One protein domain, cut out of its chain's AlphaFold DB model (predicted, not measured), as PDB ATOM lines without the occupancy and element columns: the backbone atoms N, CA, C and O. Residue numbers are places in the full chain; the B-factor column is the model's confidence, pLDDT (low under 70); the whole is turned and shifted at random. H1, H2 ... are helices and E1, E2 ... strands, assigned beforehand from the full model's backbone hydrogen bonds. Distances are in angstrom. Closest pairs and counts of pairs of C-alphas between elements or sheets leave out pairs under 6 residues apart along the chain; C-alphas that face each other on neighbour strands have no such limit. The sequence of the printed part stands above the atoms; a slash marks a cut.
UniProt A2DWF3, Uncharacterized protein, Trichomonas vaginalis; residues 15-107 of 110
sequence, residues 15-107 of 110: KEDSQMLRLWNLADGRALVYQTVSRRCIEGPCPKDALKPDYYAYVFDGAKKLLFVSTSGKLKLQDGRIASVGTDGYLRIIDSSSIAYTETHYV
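Overview. This is residues 15 to 107 of the 110 residues of an uncharacterized protein of Trichomonas vaginalis (UniProt A2DWF3). Two four-stranded sheets sit partly face to face as a sandwich, and the long hairpin of E1 and E2 reaches well beyond the second sheet, with the one-turn helix H1 beside E2 near its far end. The first sheet, E1 E2 E3 E4, is strongly twisted; the second, E5 E6 E7 E8, is smaller and less twisted. The printed part has 93 residues, with eight named strands and one named helix in the order E1 E2 H1 E3 E4 E5 E6 E7 E8; each sheet is antiparallel with its strands in chain order, and the class is mostly strand. The whole is only just loose, close to compact, with a radius of gyration of the C-alphas of 15.1 A, and it is elongated, with spans of 51 by 31 by 21 A.

Arrangement. E1, residues 15 to 25, forms a hairpin with E2, residues 31 to 43. They are antiparallel at 167 degrees, and N 17 and O 38 are within hydrogen-bond range at 2.9 A, as are N 24 and O 32 at 2.8 A. E1 bends by 50 degrees at residue 22. H1, residues 48 to 51, is on this sheet at a height over the sheet of 6.5 A, over none of the strands; its closest C-alphas to E2 are those of Arg 39 and Leu 51, 4.8 A apart. With 4 residues H1 is too short for any O i to N i+4 pair, and its one O i to N i+3 pair is within range. E3, residues 54 to 60, is antiparallel to E2 at 142 degrees, with N 35 and O 56 at 2.9 A. E4, residues 65 to 67, forms a hairpin with E3, at 123 degrees, with N 59 and O 66 at 2.8 A. The edge strands of this sheet are E1 and E4. The short link from E4 to E5, residues 74 to 76, leads to the other sheet, and these two strands are apart. E5, E6, residues 82 to 85, E7, residues 90 to 94, and E8, residues 103 to 106, form a meander, each strand the antiparallel neighbour of the one before. N 75 and O 83 are 2.9 A apart between E5 and E6, N 84 and O 92 are 3.0 A apart between E6 and E7, and N 91 and O 105 are 2.8 A apart between E7 and E8. The two sheets form a sandwich, two sheets face to face: the parts that face each other are 10.2 A centre to centre, and the strands of the one stand at 32 degrees to those of the other. The closest C-alphas of E3 and E8 are those of Tyr 55 and Tyr 106, 6.7 A apart.

Along the chain. E1 begins at C-alpha 15 at (94.565, 152.599, 101.085) and is 29.9 A long from first to last C-alpha. E2, the longest strand with 13 residues, is 36.1 A long and ends at C-alpha 43 at (93.500, 144.436, 95.986). E3 is 18.1 A long, E7 12.0 A, and E6 and E8 10.4 A each. E5 measures 6.8 A, E4 6.4 A and H1 5.4 A. E8 ends at C-alpha 106 at (104.482, 155.083, 120.703).

Size, cuts and confidence. The two C-alphas farthest apart are those of Gly 44 and Ser 97, 51.6 A. The first and last printed C-alphas, of Lys 15 and Val 107, are 20.4 A apart. The printed part has no cut and no long link; E7 to E8, with 8 residues between them, is a short link. The mean pLDDT of the printed part is 93.1, and no printed residue is under 70.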
ATOM      1  N   LYS A  15      95.209 151.343 100.699       90.62
ATOM      2  CA  LYS A  15      94.565 152.599 101.085       90.62
ATOM      3  C   LYS A  15      95.055 153.010 102.463       90.62
ATOM      4  O   LYS A  15      94.982 152.208 103.394       90.62
ATOM      5  N   GLU A  16      95.481 154.259 102.581       93.88
ATOM      6  CA  GLU A  16      95.789 154.893 103.860       93.88
ATOM      7  C   GLU A  16      94.559 155.616 104.414       93.88
ATOM      8  O   GLU A  16      93.814 156.267 103.677       93.88
ATOM      9  N   ASP A  17      94.352 155.488 105.720       93.75
ATOM     10  CA  ASP A  17      93.345 156.221 106.477       93.75
ATOM     11  C   ASP A  17      93.988 156.817 107.732       93.75
ATOM     12  O   ASP A  17      94.654 156.115 108.500       93.75
ATOM     13  N   SER A  18      93.821 158.125 107.908       94.56
ATOM     14  CA  SER A  18      94.443 158.896 108.982       94.56
ATOM     15  C   SER A  18      93.415 159.239 110.048       94.56
ATOM     16  O   SER A  18      92.429 159.917 109.769       94.56
ATOM     17  N   GLN A  19      93.692 158.862 111.292       95.88
ATOM     18  CA  GLN A  19      92.823 159.147 112.428       95.88
ATOM     19  C   GLN A  19      93.579 159.915 113.511       95.88
ATOM     20  O   GLN A  19      94.616 159.473 114.006       95.88
ATOM     21  N   MET A  20      93.028 161.057 113.924       96.62
ATOM     22  CA  MET A  20      93.505 161.784 115.099       96.62
ATOM     23  C   MET A  20      93.081 161.050 116.375       96.62
ATOM     24  O   MET A  20      91.895 160.810 116.591       96.62
ATOM     25  N   LEU A  21      94.049 160.711 117.227       97.44
ATOM     26  CA  LEU A  21      93.825 159.976 118.475       97.44
ATOM     27  C   LEU A  21      93.821 160.900 119.697       97.44
ATOM     28  O   LEU A  21      93.046 160.698 120.640       97.44
ATOM     29  N   ARG A  22      94.706 161.903 119.694       97.81
ATOM     30  CA  ARG A  22      94.831 162.916 120.749       97.81
ATOM     31  C   ARG A  22      95.223 164.266 120.165       97.81
ATOM     32  O   ARG A  22      95.895 164.340 119.136       97.81
ATOM     33  N   LEU A  23      94.822 165.313 120.872       97.38
ATOM     34  CA  LEU A  23      95.183 166.696 120.606       97.38
ATOM     35  C   LEU A  23      95.488 167.375 121.941       97.38
ATOM     36  O   LEU A  23      94.695 167.272 122.877       97.38
ATOM     37  N   TRP A  24      96.617 168.073 122.011       98.00
ATOM     38  CA  TRP A  24      96.991 168.925 123.134       98.00
ATOM     39  C   TRP A  24      97.221 170.348 122.639       98.00
ATOM     40  O   TRP A  24      97.965 170.564 121.682       98.00
ATOM     41  N   ASN A  25      96.624 171.323 123.316       97.75
ATOM     42  CA  ASN A  25      96.877 172.727 123.018       97.75
ATOM     43  C   ASN A  25      98.256 173.121 123.549       97.75
ATOM     44  O   ASN A  25      98.599 172.843 124.702       97.75
ATOM     45  N   LEU A  26      99.049 173.770 122.704       98.00
ATOM     46  CA  LEU A  26     100.333 174.342 123.078       98.00
ATOM     47  C   LEU A  26     100.127 175.729 123.686       98.00
ATOM     48  O   LEU A  26      99.177 176.440 123.360       98.00
ATOM     49  N   ALA A  27     101.045 176.134 124.565       96.44
ATOM     50  CA  ALA A  27     100.982 177.438 125.223       96.44
ATOM     51  C   ALA A  27     101.089 178.628 124.245       96.44
ATOM     52  O   ALA A  27     100.723 179.743 124.599       96.44
ATOM     53  N   ASP A  28     101.580 178.394 123.026       95.38
ATOM     54  CA  ASP A  28     101.713 179.389 121.955       95.38
ATOM     55  C   ASP A  28     100.510 179.429 120.990       95.38
ATOM     56  O   ASP A  28     100.568 180.097 119.960       95.38
ATOM     57  N   GLY A  29      99.424 178.717 121.308       94.75
ATOM     58  CA  GLY A  29      98.194 178.693 120.511       94.75
ATOM     59  C   GLY A  29      98.181 177.674 119.367       94.75
ATOM     60  O   GLY A  29      97.155 177.529 118.706       94.75
ATOM     61  N   ARG A  30      99.276 176.937 119.137       97.81
ATOM     62  CA  ARG A  30      99.305 175.795 118.205       97.81
ATOM     63  C   ARG A  30      98.741 174.531 118.865       97.81
ATOM     64  O   ARG A  30      98.445 174.512 120.059       97.81
ATOM     65  N   ALA A  31      98.639 173.442 118.109       98.00
ATOM     66  CA  ALA A  31      98.233 172.138 118.628       98.00
ATOM     67  C   ALA A  31      99.320 171.082 118.406       98.00
ATOM     68  O   ALA A  31      99.868 170.971 117.314       98.00
ATOM     69  N   LEU A  32      99.604 170.267 119.418       98.38
ATOM     70  CA  LEU A  32     100.296 168.995 119.248       98.38
ATOM     71  C   LEU A  32      99.249 167.917 118.989       98.38
ATOM     72  O   LEU A  32      98.351 167.705 119.800       98.38
ATOM     73  N   VAL A  33      99.378 167.220 117.870       98.12
ATOM     74  CA  VAL A  33      98.435 166.191 117.447       98.12
ATOM     75  C   VAL A  33      99.145 164.852 117.382       98.12
ATOM     76  O   VAL A  33     100.212 164.733 116.781       98.12
ATOM     77  N   TYR A  34      98.529 163.838 117.980       98.12
ATOM     78  CA  TYR A  34      98.933 162.445 117.848       98.12
ATOM     79  C   TYR A  34      97.913 161.711 116.983       98.12
ATOM     80  O   TYR A  34      96.718 161.685 117.294       98.12
ATOM     81  N   GLN A  35      98.383 161.146 115.875       97.31
ATOM     82  CA  GLN A  35      97.555 160.464 114.887       97.31
ATOM     83  C   GLN A  35      98.085 159.069 114.591       97.31
ATOM     84  O   GLN A  35      99.279 158.802 114.723       97.31
ATOM     85  N   THR A  36      97.196 158.215 114.105       97.06
ATOM     86  CA  THR A  36      97.562 156.958 113.466       97.06
ATOM     87  C   THR A  36      97.266 157.015 111.974       97.06
ATOM     88  O   THR A  36      96.298 157.653 111.556       97.06
ATOM     89  N   VAL A  37      98.105 156.364 111.174       95.50
ATOM     90  CA  VAL A  37      97.847 156.088 109.760       95.50
ATOM     91  C   VAL A  37      97.705 154.587 109.621       95.50
ATOM     92  O   VAL A  37      98.681 153.842 109.721       95.50
ATOM     93  N   SER A  38      96.468 154.145 109.436       93.62
ATOM     94  CA  SER A  38      96.145 152.747 109.193       93.62
ATOM     95  C   SER A  38      96.156 152.461 107.697       93.62
ATOM     96  O   SER A  38      95.842 153.322 106.872       93.62
ATOM     97  N   ARG A  39      96.543 151.239 107.345       91.88
ATOM     98  CA  ARG A  39      96.658 150.774 105.965       91.88
ATOM     99  C   ARG A  39      95.775 149.561 105.771       91.88
ATOM    100  O   ARG A  39      95.805 148.637 106.577       91.88
ATOM    101  N   ARG A  40      95.004 149.550 104.689       89.44
ATOM    102  CA  ARG A  40      94.187 148.394 104.298       89.44
ATOM    103  C   ARG A  40      94.473 147.996 102.860       89.44
ATOM    104  O   ARG A  40      94.629 148.868 102.004       89.44
ATOM    105  N   CYS A  41      94.496 146.694 102.589       89.56
ATOM    106  CA  CYS A  41      94.532 146.208 101.213       89.56
ATOM    107  C   CYS A  41      93.242 146.582 100.498       89.56
ATOM    108  O   CYS A  41      92.151 146.393 101.040       89.56
ATOM    109  N   ILE A  42      93.385 147.078  99.277       87.12
ATOM    110  CA  ILE A  42      92.275 147.218  98.339       87.12
ATOM    111  C   ILE A  42      92.227 145.982  97.437       87.12
ATOM    112  O   ILE A  42      91.162 145.402  97.258       87.12
ATOM    113  N   GLU A  43      93.385 145.546  96.933       82.44
ATOM    114  CA  GLU A  43      93.500 144.436  95.986       82.44
ATOM    115  C   GLU A  43      94.712 143.551  96.286       82.44
ATOM    116  O   GLU A  43      95.806 144.045  96.577       82.44
ATOM    117  N   GLY A  44      94.501 142.237  96.169       72.50
ATOM    118  CA  GLY A  44      95.518 141.213  96.395       72.50
ATOM    119  C   GLY A  44      95.936 141.048  97.866       72.50
ATOM    120  O   GLY A  44      95.551 141.827  98.741       72.50
ATOM    121  N   PRO A  45      96.719 140.003  98.177       82.38
ATOM    122  CA  PRO A  45      97.303 139.840  99.500       82.38
ATOM    123  C   PRO A  45      98.449 140.842  99.688       82.38
ATOM    124  O   PRO A  45      99.477 140.742  99.017       82.38
ATOM    125  N   CYS A  46      98.310 141.793 100.615       84.12
ATOM    126  CA  CYS A  46      99.441 142.638 100.999       84.12
ATOM    127  C   CYS A  46     100.334 141.918 102.018       84.12
ATOM    128  O   CYS A  46      99.839 141.151 102.855       84.12
ATOM    129  N   PRO A  47     101.643 142.221 102.030       84.31
ATOM    130  CA  PRO A  47     102.512 141.845 103.134       84.31
ATOM    131  C   PRO A  47     101.934 142.356 104.460       84.31
ATOM    132  O   PRO A  47     101.516 143.509 104.548       84.31
ATOM    133  N   LYS A  48     101.939 141.528 105.513       81.31
ATOM    134  CA  LYS A  48     101.426 141.934 106.838       81.31
ATOM    135  C   LYS A  48     102.116 143.194 107.363       81.31
ATOM    136  O   LYS A  48     101.468 144.029 107.986       81.31
ATOM    137  N   ASP A  49     103.407 143.350 107.078       82.56
ATOM    138  CA  ASP A  49     104.172 144.532 107.475       82.56
ATOM    139  C   ASP A  49     103.709 145.808 106.764       82.56
ATOM    140  O   ASP A  49     103.734 146.873 107.369       82.56
ATOM    141  N   ALA A  50     103.189 145.703 105.535       80.81
ATOM    142  CA  ALA A  50     102.635 146.840 104.794       80.81
ATOM    143  C   ALA A  50     101.291 147.335 105.362       80.81
ATOM    144  O   ALA A  50     100.821 148.405 104.983       80.81
ATOM    145  N   LEU A  51     100.664 146.566 106.258       87.81
ATOM    146  CA  LEU A  51      99.393 146.902 106.903       87.81
ATOM    147  C   LEU A  51      99.563 147.377 108.347       87.81
ATOM    148  O   LEU A  51      98.580 147.750 108.988       87.81
ATOM    149  N   LYS A  52     100.794 147.361 108.877       90.50
ATOM    150  CA  LYS A  52     101.053 147.869 110.222       90.50
ATOM    151  C   LYS A  52     100.710 149.363 110.269       90.50
ATOM    152  O   LYS A  52     101.127 150.105 109.373       90.50
ATOM    153  N   PRO A  53      99.932 149.799 111.274       92.06
ATOM    154  CA  PRO A  53      99.635 151.205 111.437       92.06
ATOM    155  C   PRO A  53     100.894 151.940 111.877       92.06
ATOM    156  O   PRO A  53     101.653 151.448 112.715       92.06
ATOM    157  N   ASP A  54     101.064 153.141 111.348       95.31
ATOM    158  CA  ASP A  54     102.057 154.068 111.861       95.31
ATOM    159  C   ASP A  54     101.432 155.047 112.839       95.31
ATOM    160  O   ASP A  54     100.238 155.354 112.769       95.31
ATOM    161  N   TYR A  55     102.260 155.552 113.745       97.31
ATOM    162  CA  TYR A  55     101.857 156.521 114.752       97.31
ATOM    163  C   TYR A  55     102.749 157.747 114.669       97.31
ATOM    164  O   TYR A  55     103.972 157.645 114.725       97.31
ATOM    165  N   TYR A  56     102.135 158.919 114.556       96.81
ATOM    166  CA  TYR A  56     102.846 160.163 114.307       96.81
ATOM    167  C   TYR A  56     102.412 161.244 115.279       96.81
ATOM    168  O   TYR A  56     101.223 161.410 115.555       96.81
ATOM    169  N   ALA A  57     103.389 162.017 115.742       97.81
ATOM    170  CA  ALA A  57     103.169 163.260 116.456       97.81
ATOM    171  C   ALA A  57     103.563 164.431 115.548       97.81
ATOM    172  O   ALA A  57     104.612 164.397 114.906       97.81
ATOM    173  N   TYR A  58     102.737 165.469 115.479       97.31
ATOM    174  CA  TYR A  58     103.049 166.683 114.728       97.31
ATOM    175  C   TYR A  58     102.491 167.914 115.420       97.31
ATOM    176  O   TYR A  58     101.454 167.866 116.077       97.31
ATOM    177  N   VAL A  59     103.175 169.035 115.234       97.94
ATOM    178  CA  VAL A  59     102.656 170.348 115.590       97.94
ATOM    179  C   VAL A  59     101.860 170.890 114.412       97.94
ATOM    180  O   VAL A  59     102.351 170.922 113.283       97.94
ATOM    181  N   PHE A  60     100.631 171.305 114.677       97.06
ATOM    182  CA  PHE A  60      99.736 171.948 113.731       97.06
ATOM    183  C   PHE A  60      99.549 173.416 114.116       97.06
ATOM    184  O   PHE A  60      99.156 173.720 115.242       97.06
ATOM    185  N   ASP A  61      99.836 174.319 113.183       92.81
ATOM    186  CA  ASP A  61      99.721 175.774 113.370       92.81
ATOM    187  C   ASP A  61      98.469 176.382 112.711       92.81
ATOM    188  O   ASP A  61      98.325 177.600 112.661       92.81
ATOM    189  N   GLY A  62      97.565 175.544 112.191       89.69
ATOM    190  CA  GLY A  62      96.398 175.965 111.411       89.69
ATOM    191  C   GLY A  62      96.588 175.839 109.897       89.69
ATOM    192  O   GLY A  62      95.603 175.680 109.181       89.69
ATOM    193  N   ALA A  63      97.829 175.832 109.405       93.25
ATOM    194  CA  ALA A  63      98.139 175.741 107.977       93.25
ATOM    195  C   ALA A  63      99.045 174.550 107.634       93.25
ATOM    196  O   ALA A  63      98.891 173.925 106.585       93.25
ATOM    197  N   LYS A  64     100.001 174.228 108.506       94.75
ATOM    198  CA  LYS A  64     101.056 173.244 108.269       94.75
ATOM    199  C   LYS A  64     101.115 172.224 109.391       94.75
ATOM    200  O   LYS A  64     100.865 172.524 110.555       94.75
ATOM    201  N   LYS A  65     101.499 171.002 109.017       95.06
ATOM    202  CA  LYS A  65     101.870 169.934 109.945       95.06
ATOM    203  C   LYS A  65     103.390 169.824 109.963       95.06
ATOM    204  O   LYS A  65     103.994 169.539 108.932       95.06
ATOM    205  N   LEU A  66     103.993 170.055 111.121       95.75
ATOM    206  CA  LEU A  66     105.425 169.888 111.348       95.75
ATOM    207  C   LEU A  66     105.639 168.643 112.193       95.75
ATOM    208  O   LEU A  66     105.127 168.563 113.308       95.75
ATOM    209  N   LEU A  67     106.379 167.671 111.668       96.44
ATOM    210  CA  LEU A  67     106.641 166.431 112.384       96.44
ATOM    211  C   LEU A  67     107.365 166.718 113.711       96.44
ATOM    212  O   LEU A  67     108.342 167.467 113.745       96.44
ATOM    213  N   PHE A  68     106.870 166.125 114.795       97.19
ATOM    214  CA  PHE A  68     107.444 166.250 116.128       97.19
ATOM    215  C   PHE A  68     108.204 164.966 116.463       97.19
ATOM    216  O   PHE A  68     107.605 163.918 116.703       97.19
ATOM    217  N   VAL A  69     109.533 165.050 116.433       96.62
ATOM    218  CA  VAL A  69     110.467 163.928 116.602       96.62
ATOM    219  C   VAL A  69     111.451 164.202 117.736       96.62
ATOM    220  O   VAL A  69     111.431 165.261 118.363       96.62
ATOM    221  N   SER A  70     112.344 163.251 118.004       95.50
ATOM    222  CA  SER A  70     113.319 163.336 119.097       95.50
ATOM    223  C   SER A  70     114.256 164.547 119.024       95.50
ATOM    224  O   SER A  70     114.725 165.024 120.054       95.50
ATOM    225  N   THR A  71     114.498 165.086 117.828       95.69
ATOM    226  CA  THR A  71     115.319 166.288 117.612       95.69
ATOM    227  C   THR A  71     114.527 167.596 117.682       95.69
ATOM    228  O   THR A  71     115.127 168.667 117.677       95.69
ATOM    229  N   SER A  72     113.195 167.545 117.794       95.12
ATOM    230  CA  SER A  72     112.334 168.737 117.845       95.12
ATOM    231  C   SER A  72     112.367 169.469 119.194       95.12
ATOM    232  O   SER A  72     111.792 170.549 119.319       95.12
ATOM    233  N   GLY A  73     113.018 168.900 120.212       95.31
ATOM    234  CA  GLY A  73     113.086 169.473 121.552       95.31
ATOM    235  C   GLY A  73     111.821 169.229 122.380       95.31
ATOM    236  O   GLY A  73     111.163 168.196 122.257       95.31
ATOM    237  N   LYS A  74     111.511 170.166 123.280       96.38
ATOM    238  CA  LYS A  74     110.376 170.081 124.208       96.38
ATOM    239  C   LYS A  74     109.349 171.161 123.890       96.38
ATOM    240  O   LYS A  74     109.721 172.289 123.581       96.38
ATOM    241  N   LEU A  75     108.068 170.833 124.029       96.88
ATOM    242  CA  LEU A  75     106.959 171.770 123.854       96.88
ATOM    243  C   LEU A  75     106.223 171.960 125.172       96.88
ATOM    244  O   LEU A  75     105.952 170.991 125.878       96.88
ATOM    245  N   LYS A  76     105.877 173.205 125.495       96.88
ATOM    246  CA  LYS A  76     105.048 173.517 126.659       96.88
ATOM    247  C   LYS A  76     103.576 173.469 126.260       96.88
ATOM    248  O   LYS A  76     103.156 174.179 125.344       96.88
ATOM    249  N   LEU A  77     102.807 172.638 126.951       96.94
ATOM    250  CA  LEU A  77     101.362 172.561 126.801       96.94
ATOM    251  C   LEU A  77     100.687 173.718 127.547       96.94
ATOM    252  O   LEU A  77     101.237 174.271 128.503       96.94
ATOM    253  N   GLN A  78      99.485 174.085 127.107       96.50
ATOM    254  CA  GLN A  78      98.694 175.158 127.712       96.50
ATOM    255  C   GLN A  78      98.333 174.856 129.176       96.50
ATOM    256  O   GLN A  78      98.264 175.770 129.992       96.50
ATOM    257  N   ASP A  79      98.166 173.578 129.518       93.88
ATOM    258  CA  ASP A  79      97.902 173.100 130.881       93.88
ATOM    259  C   ASP A  79      99.161 173.026 131.770       93.88
ATOM    260  O   ASP A  79      99.102 172.551 132.899       93.88
ATOM    261  N   GLY A  80     100.311 173.506 131.281       93.38
ATOM    262  CA  GLY A  80     101.564 173.565 132.036       93.38
ATOM    263  C   GLY A  80     102.414 172.295 131.980       93.38
ATOM    264  O   GLY A  80     103.537 172.299 132.497       93.38
ATOM    265  N   ARG A  81     101.936 171.232 131.326       95.94
ATOM    266  CA  ARG A  81     102.716 170.012 131.076       95.94
ATOM    267  C   ARG A  81     103.726 170.213 129.946       95.94
ATOM    268  O   ARG A  81     103.698 171.208 129.218       95.94
ATOM    269  N   ILE A  82     104.644 169.264 129.795       96.06
ATOM    270  CA  ILE A  82     105.692 169.297 128.771       96.06
ATOM    271  C   ILE A  82     105.578 168.070 127.873       96.06
ATOM    272  O   ILE A  82     105.599 166.941 128.353       96.06
ATOM    273  N   ALA A  83     105.528 168.290 126.562       97.44
ATOM    274  CA  ALA A  83     105.601 167.236 125.564       97.44
ATOM    275  C   ALA A  83     107.027 167.076 125.023       97.44
ATOM    276  O   ALA A  83     107.711 168.061 124.736       97.44
ATOM    277  N   SER A  84     107.480 165.834 124.855       97.06
ATOM    278  CA  SER A  84     108.768 165.519 124.222       97.06
ATOM    279  C   SER A  84     108.756 164.133 123.591       97.06
ATOM    280  O   SER A  84     108.047 163.250 124.068       97.06
ATOM    281  N   VAL A  85     109.550 163.929 122.541       97.44
ATOM    282  CA  VAL A  85     109.751 162.607 121.931       97.44
ATOM    283  C   VAL A  85     111.136 162.092 122.303       97.44
ATOM    284  O   VAL A  85     112.132 162.797 122.161       97.44
ATOM    285  N   GLY A  86     111.206 160.863 122.809       95.25
ATOM    286  CA  GLY A  86     112.470 160.196 123.113       95.25
ATOM    287  C   GLY A  86     113.078 159.509 121.890       95.25
ATOM    288  O   GLY A  86     112.386 159.159 120.934       95.25
ATOM    289  N   THR A  87     114.386 159.249 121.935       95.44
ATOM    290  CA  THR A  87     115.103 158.431 120.930       95.44
ATOM    291  C   THR A  87     114.642 156.966 120.914       95.44
ATOM    292  O   THR A  87     114.892 156.212 119.969       95.44
ATOM    293  N   ASP A  88     113.912 156.557 121.946       95.06
ATOM    294  CA  ASP A  88     113.269 155.257 122.057       95.06
ATOM    295  C   ASP A  88     111.967 155.135 121.255       95.06
ATOM    296  O   ASP A  88     111.474 154.023 121.103       95.06
ATOM    297  N   GLY A  89     111.482 156.218 120.639       95.31
ATOM    298  CA  GLY A  89     110.278 156.193 119.803       95.31
ATOM    299  C   GLY A  89     108.995 156.373 120.606       95.31
ATOM    300  O   GLY A  89     107.961 155.820 120.246       95.31
ATOM    301  N   TYR A  90     109.052 157.134 121.701       97.25
ATOM    302  CA  TYR A  90     107.872 157.452 122.499       97.25
ATOM    303  C   TYR A  90     107.692 158.959 122.687       97.25
ATOM    304  O   TYR A  90     108.594 159.651 123.168       97.25
ATOM    305  N   LEU A  91     106.492 159.444 122.361       97.88
ATOM    306  CA  LEU A  91     105.963 160.729 122.800       97.88
ATOM    307  C   LEU A  91     105.578 160.626 124.277       97.88
ATOM    308  O   LEU A  91     104.855 159.717 124.679       97.88
ATOM    309  N   ARG A  92     106.040 161.587 125.072       97.38
ATOM    310  CA  ARG A  92     105.754 161.698 126.499       97.38
ATOM    311  C   ARG A  92     105.117 163.034 126.803       97.38
ATOM    312  O   ARG A  92     105.684 164.060 126.422       97.38
ATOM    313  N   ILE A  93     103.999 163.009 127.519       97.50
ATOM    314  CA  ILE A  93     103.368 164.193 128.104       97.50
ATOM    315  C   ILE A  93     103.621 164.141 129.602       97.50
ATOM    316  O   ILE A  93     103.040 163.324 130.311       97.50
ATOM    317  N   ILE A  94     104.548 164.970 130.063       94.69
ATOM    318  CA  ILE A  94     105.088 164.931 131.418       94.69
ATOM    319  C   ILE A  94     104.467 166.071 132.210       94.69
ATOM    320  O   ILE A  94     104.562 167.237 131.813       94.69
ATOM    321  N   ASP A  95     103.858 165.738 133.342       89.06
ATOM    322  CA  ASP A  95     103.425 166.743 134.299       89.06
ATOM    323  C   ASP A  95     104.645 167.384 134.973       89.06
ATOM    324  O   ASP A  95     105.553 166.698 135.444       89.06
ATOM    325  N   SER A  96     104.681 168.718 134.993       75.81
ATOM    326  CA  SER A  96     105.785 169.471 135.597       75.81
ATOM    327  C   SER A  96     105.871 169.275 137.112       75.81
ATOM    328  O   SER A  96     106.941 169.469 137.687       75.81
ATOM    329  N   SER A  97     104.774 168.862 137.748       76.69
ATOM    330  CA  SER A  97     104.674 168.636 139.188       76.69
ATOM    331  C   SER A  97     104.979 167.197 139.614       76.69
ATOM    332  O   SER A  97     105.376 166.982 140.759       76.69
ATOM    333  N   SER A  98     104.843 166.201 138.726       77.69
ATOM    334  CA  SER A  98     105.179 164.808 139.045       77.69
ATOM    335  C   SER A  98     105.286 163.905 137.816       77.69
ATOM    336  O   SER A  98     104.368 163.792 137.007       77.69
ATOM    337  N   ILE A  99     106.370 163.129 137.746       77.00
ATOM    338  CA  ILE A  99     106.575 162.116 136.701       77.00
ATOM    339  C   ILE A  99     105.563 160.961 136.760       77.00
ATOM    340  O   ILE A  99     105.397 160.256 135.765       77.00
ATOM    341  N   ALA A 100     104.879 160.767 137.895       79.31
ATOM    342  CA  ALA A 100     103.910 159.686 138.080       79.31
ATOM    343  C   ALA A 100     102.698 159.794 137.136       79.31
ATOM    344  O   ALA A 100     102.034 158.794 136.878       79.31
ATOM    345  N   TYR A 101     102.443 160.984 136.583       81.75
ATOM    346  CA  TYR A 101     101.342 161.256 135.657       81.75
ATOM    347  C   TYR A 101     101.806 161.390 134.201       81.75
ATOM    348  O   TYR A 101     101.167 162.065 133.396       81.75
ATOM    349  N   THR A 102     102.935 160.765 133.850       91.50
ATOM    350  CA  THR A 102     103.454 160.802 132.478       91.50
ATOM    351  C   THR A 102     102.597 159.948 131.545       91.50
ATOM    352  O   THR A 102     102.571 158.721 131.661       91.50
ATOM    353  N   GLU A 103     101.959 160.574 130.556       94.62
ATOM    354  CA  GLU A 103     101.350 159.849 129.437       94.62
ATOM    355  C   GLU A 103     102.445 159.442 128.450       94.62
ATOM    356  O   GLU A 103     103.334 160.238 128.140       94.62
ATOM    357  N   THR A 104     102.386 158.210 127.946       96.25
ATOM    358  CA  THR A 104     103.369 157.686 126.991       96.25
ATOM    359  C   THR A 104     102.661 157.091 125.781       96.25
ATOM    360  O   THR A 104     101.773 156.250 125.919       96.25
ATOM    361  N   HIS A 105     103.077 157.506 124.586       97.25
ATOM    362  CA  HIS A 105     102.518 157.067 123.311       97.25
ATOM    363  C   HIS A 105     103.636 156.677 122.350       97.25
ATOM    364  O   HIS A 105     104.596 157.424 122.182       97.25
ATOM    365  N   TYR A 106     103.523 155.511 121.719       96.81
ATOM    366  CA  TYR A 106     104.482 155.083 120.703       96.81
ATOM    367  C   TYR A 106     104.404 155.987 119.468       96.81
ATOM    368  O   TYR A 106     103.317 156.357 119.041       96.81
ATOM    369  N   VAL A 107     105.546 156.319 118.877       97.12
ATOM    370  CA  VAL A 107     105.642 157.000 117.584       97.12
ATOM    371  C   VAL A 107     106.565 156.203 116.666       97.12
ATOM    372  O   VAL A 107     107.623 155.731 117.088       97.12
TER     373      VAL A 107